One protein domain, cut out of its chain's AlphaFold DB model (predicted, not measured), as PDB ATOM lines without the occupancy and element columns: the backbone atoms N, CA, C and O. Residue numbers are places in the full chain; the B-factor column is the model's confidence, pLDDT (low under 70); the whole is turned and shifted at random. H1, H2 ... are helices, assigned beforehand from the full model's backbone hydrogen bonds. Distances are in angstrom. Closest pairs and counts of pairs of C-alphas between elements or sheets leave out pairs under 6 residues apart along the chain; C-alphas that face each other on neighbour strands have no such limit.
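This is residues 8 to 50 of the 123 residues of an uncharacterized protein of Colwellia sp. (UniProt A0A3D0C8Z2). H1 and H2 make a splayed helical hairpin; H3 starts beside H2 and runs crosswise past H1, and the short H4 folds back near H1 and H3. The printed part has 43 residues, with four named helices, H1 to H4 in order, and no named strand: all helix. It is compact, radius of gyration of the C-alphas 9.0 A, spanning 24 by 18 by 16 A.

Begin with H1, residues 8 to 16, which touches H2, residues 21 to 28, at Ala 11 and Ile 24, closest C-alphas 6.3 A apart; this hairpin has a steep tilt of 39 degrees, opposite ways. H3, residues 32 to 42, touches H2 at Ser 25 and Ile 32, closest C-alphas 5.7 A apart, about perpendicular at 83 degrees. H3 touches H1 at Glu 12 and Leu 39, closest C-alphas 6.8 A apart, about perpendicular at 89 degrees. H4, residues 46 to 49, is close but not clearly touching H1, the C-alphas of Arg 16 and Phe 49 being closest at 6.3 A; it is apart from H2. In H1, H2 and H3 every O i to N i+4 pair is within hydrogen-bond range; H4 is too short for one.

Find C-alpha 8 at (378.799, 117.340, 230.920), where H1 begins its 12.3 A; H2 covers 10.3 A. H3 runs 15.7 A from C-alpha 32 at (371.927, 120.759, 220.855), and H4, 5.5 A long, ends at C-alpha 49, (363.805, 113.783, 231.771).

Look to Gly 29 and Ala 48 for the C-alphas farthest apart, 24.2 A. The printed part has no cut, its three links are tight, and no printed residue is under 70 in pLDDT.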
ATOM      1  N   TYR A   8     379.782 118.427 230.830       95.25
ATOM      2  CA  TYR A   8     378.799 117.340 230.920       95.25
ATOM      3  C   TYR A   8     378.054 117.324 232.258       95.25
ATOM      4  O   TYR A   8     376.828 117.282 232.265       95.25
ATOM      5  N   ASN A   9     378.774 117.413 233.380       94.62
ATOM      6  CA  ASN A   9     378.167 117.347 234.716       94.62
ATOM      7  C   ASN A   9     377.135 118.466 234.925       94.62
ATOM      8  O   ASN A   9     376.084 118.259 235.529       94.62
ATOM      9  N   LEU A  10     377.419 119.651 234.380       94.50
ATOM     10  CA  LEU A  10     376.524 120.798 234.456       94.50
ATOM     11  C   LEU A  10     375.302 120.621 233.542       94.50
ATOM     12  O   LEU A  10     374.177 120.890 233.959       94.50
ATOM     13  N   ALA A  11     375.504 120.106 232.325       94.62
ATOM     14  CA  ALA A  11     374.411 119.762 231.419       94.62
ATOM     15  C   ALA A  11     373.480 118.689 232.014       94.62
ATOM     16  O   ALA A  11     372.261 118.811 231.901       94.62
ATOM     17  N   GLU A  12     374.032 117.665 232.674       94.25
ATOM     18  CA  GLU A  12     373.250 116.631 233.360       94.25
ATOM     19  C   GLU A  12     372.430 117.229 234.507       94.25
ATOM     20  O   GLU A  12     371.223 116.991 234.576       94.25
ATOM     21  N   LYS A  13     373.047 118.061 235.358       93.81
ATOM     22  CA  LYS A  13     372.349 118.751 236.451       93.81
ATOM     23  C   LYS A  13     371.144 119.541 235.934       93.81
ATOM     24  O   LYS A  13     370.025 119.317 236.391       93.81
ATOM     25  N   PHE A  14     371.337 120.388 234.923       92.94
ATOM     26  CA  PHE A  14     370.238 121.166 234.345       92.94
ATOM     27  C   PHE A  14     369.165 120.297 233.693       92.94
ATOM     28  O   PHE A  14     367.982 120.638 233.726       92.94
ATOM     29  N   ARG A  15     369.551 119.158 233.112       90.88
ATOM     30  CA  ARG A  15     368.582 118.221 232.551       90.88
ATOM     31  C   ARG A  15     367.709 117.597 233.637       90.88
ATOM     32  O   ARG A  15     366.497 117.525 233.445       90.88
ATOM     33  N   ARG A  16     368.306 117.206 234.769       89.81
ATOM     34  CA  ARG A  16     367.597 116.678 235.946       89.81
ATOM     35  C   ARG A  16     366.676 117.717 236.587       89.81
ATOM     36  O   ARG A  16     365.587 117.373 237.026       89.81
ATOM     37  N   GLU A  17     367.053 118.992 236.536       89.62
ATOM     38  CA  GLU A  17     366.208 120.136 236.924       89.62
ATOM     39  C   GLU A  17     365.090 120.455 235.906       89.62
ATOM     40  O   GLU A  17     364.378 121.451 236.038       89.62
ATOM     41  N   GLY A  18     364.939 119.648 234.853       85.12
ATOM     42  CA  GLY A  18     363.885 119.801 233.854       85.12
ATOM     43  C   GLY A  18     364.141 120.894 232.814       85.12
ATOM     44  O   GLY A  18     363.262 121.157 231.989       85.12
ATOM     45  N   LYS A  19     365.327 121.515 232.775       89.00
ATOM     46  CA  LYS A  19     365.651 122.535 231.763       89.00
ATOM     47  C   LYS A  19     365.684 121.930 230.358       89.00
ATOM     48  O   LYS A  19     366.046 120.765 230.158       89.00
ATOM     49  N   THR A  20     365.289 122.723 229.363       90.81
ATOM     50  CA  THR A  20     365.270 122.292 227.959       90.81
ATOM     51  C   THR A  20     366.687 122.186 227.399       90.81
ATOM     52  O   THR A  20     367.607 122.856 227.862       90.81
ATOM     53  N   LEU A  21     366.873 121.368 226.357       91.31
ATOM     54  CA  LEU A  21     368.160 121.322 225.650       91.31
ATOM     55  C   LEU A  21     368.520 122.670 225.015       91.31
ATOM     56  O   LEU A  21     369.702 122.962 224.897       91.31
ATOM     57  N   GLN A  22     367.519 123.470 224.631       91.50
ATOM     58  CA  GLN A  22     367.727 124.827 224.127       91.50
ATOM     59  C   GLN A  22     368.372 125.703 225.202       91.50
ATOM     60  O   GLN A  22     369.462 126.209 224.984       91.50
ATOM     61  N   TYR A  23     367.778 125.755 226.400       91.44
ATOM     62  CA  TYR A  23     368.324 126.516 227.525       91.44
ATOM     63  C   TYR A  23     369.773 126.121 227.846       91.44
ATOM     64  O   TYR A  23     370.633 126.971 228.049       91.44
ATOM     65  N   ILE A  24     370.056 124.815 227.875       94.31
ATOM     66  CA  ILE A  24     371.401 124.301 228.159       94.31
ATOM     67  C   ILE A  24     372.377 124.666 227.027       94.31
ATOM     68  O   ILE A  24     373.536 124.969 227.296       94.31
ATOM     69  N   SER A  25     371.919 124.645 225.773       95.94
ATOM     70  CA  SER A  25     372.708 125.044 224.603       95.94
ATOM     71  C   SER A  25     373.086 126.516 224.658       95.94
ATOM     72  O   SER A  25     374.264 126.831 224.512       95.94
ATOM     73  N   ASP A  26     372.117 127.379 224.959       94.62
ATOM     74  CA  ASP A  26     372.312 128.824 225.061       94.62
ATOM     75  C   ASP A  26     373.279 129.177 226.204       94.62
ATOM     76  O   ASP A  26     374.116 130.064 226.063       94.62
ATOM     77  N   LEU A  27     373.210 128.444 227.321       94.94
ATOM     78  CA  LEU A  27     374.057 128.677 228.491       94.94
ATOM     79  C   LEU A  27     375.492 128.155 228.324       94.94
ATOM     80  O   LEU A  27     376.437 128.796 228.776       94.94
ATOM     81  N   LEU A  28     375.662 126.968 227.734       94.25
ATOM     82  CA  LEU A  28     376.969 126.305 227.630       94.25
ATOM     83  C   LEU A  28     377.684 126.585 226.301       94.25
ATOM     84  O   LEU A  28     378.835 126.186 226.142       94.25
ATOM     85  N   GLY A  29     377.009 127.206 225.329       93.44
ATOM     86  CA  GLY A  29     377.547 127.442 223.986       93.44
ATOM     87  C   GLY A  29     377.775 126.157 223.179       93.44
ATOM     88  O   GLY A  29     378.540 126.145 222.217       93.44
ATOM     89  N   VAL A  30     377.140 125.049 223.572       94.88
ATOM     90  CA  VAL A  30     377.299 123.735 222.932       94.88
ATOM     91  C   VAL A  30     376.080 123.437 222.072       94.88
ATOM     92  O   VAL A  30     374.949 123.549 222.537       94.88
ATOM     93  N   ALA A  31     376.290 122.981 220.838       95.25
ATOM     94  CA  ALA A  31     375.199 122.621 219.938       95.25
ATOM     95  C   ALA A  31     374.276 121.531 220.529       95.25
ATOM     96  O   ALA A  31     374.738 120.516 221.063       95.25
ATOM     97  N   ILE A  32     372.958 121.697 220.366       92.94
ATOM     98  CA  ILE A  32     371.927 120.759 220.855       92.94
ATOM     99  C   ILE A  32     372.183 119.293 220.456       92.94
ATOM    100  O   ILE A  32     372.011 118.425 221.318       92.94
ATOM    101  N   PRO A  33     372.597 118.959 219.212       94.75
ATOM    102  CA  PRO A  33     372.904 117.576 218.849       94.75
ATOM    103  C   PRO A  33     374.032 116.987 219.700       94.75
ATOM    104  O   PRO A  33     373.932 115.851 220.156       94.75
ATOM    105  N   THR A  34     375.069 117.777 219.986       94.31
ATOM    106  CA  THR A  34     376.207 117.368 220.815       94.31
ATOM    107  C   THR A  34     375.779 117.120 222.258       94.31
ATOM    108  O   THR A  34     376.098 116.068 222.813       94.31
ATOM    109  N   LEU A  35     375.004 118.039 222.847       93.94
ATOM    110  CA  LEU A  35     374.428 117.871 224.187       93.94
ATOM    111  C   LEU A  35     373.596 116.590 224.269       93.94
ATOM    112  O   LEU A  35     373.811 115.761 225.150       93.94
ATOM    113  N   ARG A  36     372.686 116.399 223.308       92.12
ATOM    114  CA  ARG A  36     371.807 115.230 223.245       92.12
ATOM    115  C   ARG A  36     372.604 113.931 223.176       92.12
ATOM    116  O   ARG A  36     372.307 113.019 223.937       92.12
ATOM    117  N   THR A  37     373.609 113.852 222.308       93.38
ATOM    118  CA  THR A  37     374.443 112.652 222.156       93.38
ATOM    119  C   THR A  37     375.210 112.332 223.434       93.38
ATOM    120  O   THR A  37     375.223 111.182 223.864       93.38
ATOM    121  N   GLN A  38     375.836 113.327 224.075       93.69
ATOM    122  CA  GLN A  38     376.616 113.078 225.291       93.69
ATOM    123  C   GLN A  38     375.724 112.695 226.481       93.69
ATOM    124  O   GLN A  38     376.121 111.818 227.250       93.69
ATOM    125  N   LEU A  39     374.536 113.304 226.599       92.62
ATOM    126  CA  LEU A  39     373.541 112.965 227.619       92.62
ATOM    127  C   LEU A  39     372.974 111.558 227.396       92.62
ATOM    128  O   LEU A  39     373.032 110.751 228.312       92.62
ATOM    129  N   LEU A  40     372.533 111.217 226.181       91.44
ATOM    130  CA  LEU A  40     372.052 109.865 225.854       91.44
ATOM    131  C   LEU A  40     373.101 108.779 226.127       91.44
ATOM    132  O   LEU A  40     372.758 107.688 226.565       91.44
ATOM    133  N   LEU A  41     374.378 109.069 225.865       91.94
ATOM    134  CA  LEU A  41     375.455 108.094 226.026       91.94
ATOM    135  C   LEU A  41     375.773 107.770 227.496       91.94
ATOM    136  O   LEU A  41     376.297 106.695 227.774       91.94
ATOM    137  N   ARG A  42     375.531 108.701 228.428       91.75
ATOM    138  CA  ARG A  42     376.014 108.593 229.822       91.75
ATOM    139  C   ARG A  42     374.916 108.626 230.877       91.75
ATOM    140  O   ARG A  42     375.062 107.985 231.913       91.75
ATOM    141  N   MET A  43     373.821 109.324 230.617       89.44
ATOM    142  CA  MET A  43     372.690 109.428 231.526       89.44
ATOM    143  C   MET A  43     371.719 108.272 231.256       89.44
ATOM    144  O   MET A  43     370.926 108.317 230.318       89.44
ATOM    145  N   LYS A  44     371.792 107.214 232.076       86.31
ATOM    146  CA  LYS A  44     370.993 105.980 231.905       86.31
ATOM    147  C   LYS A  44     369.482 106.228 231.918       86.31
ATOM    148  O   LYS A  44     368.731 105.513 231.269       86.31
ATOM    149  N   ASP A  45     369.054 107.238 232.658       86.06
ATOM    150  CA  ASP A  45     367.667 107.637 232.877       86.06
ATOM    151  C   ASP A  45     367.259 108.854 232.033       86.06
ATOM    152  O   ASP A  45     366.246 109.490 232.314       86.06
ATOM    153  N   TYR A  46     368.014 109.189 230.980       85.50
ATOM    154  CA  TYR A  46     367.773 110.373 230.149       85.50
ATOM    155  C   TYR A  46     366.328 110.494 229.644       85.50
ATOM    156  O   TYR A  46     365.770 111.596 229.611       85.50
ATOM    157  N   ASP A  47     365.709 109.372 229.274       80.19
ATOM    158  CA  ASP A  47     364.345 109.351 228.749       80.19
ATOM    159  C   ASP A  47     363.297 109.813 229.771       80.19
ATOM    160  O   ASP A  47     362.310 110.428 229.369       80.19
ATOM    161  N   ALA A  48     363.537 109.639 231.077       80.19
ATOM    162  CA  ALA A  48     362.644 110.132 232.130       80.19
ATOM    163  C   ALA A  48     362.604 111.669 232.197       80.19
ATOM    164  O   ALA A  48     361.602 112.259 232.589       80.19
ATOM    165  N   PHE A  49     363.684 112.324 231.770       79.00
ATOM    166  CA  PHE A  49     363.805 113.783 231.771       79.00
ATOM    167  C   PHE A  49     363.554 114.378 230.392       79.00
ATOM    168  O   PHE A  49     363.590 115.602 230.230       79.00
ATOM    169  N   LYS A  50     363.314 113.539 229.372       73.44
ATOM    170  CA  LYS A  50     362.926 113.963 228.027       73.44
ATOM    171  C   LYS A  50     361.665 114.813 228.133       73.44
ATOM    172  O   LYS A  50     360.599 114.316 228.469       73.44
TER     173      LYS A  50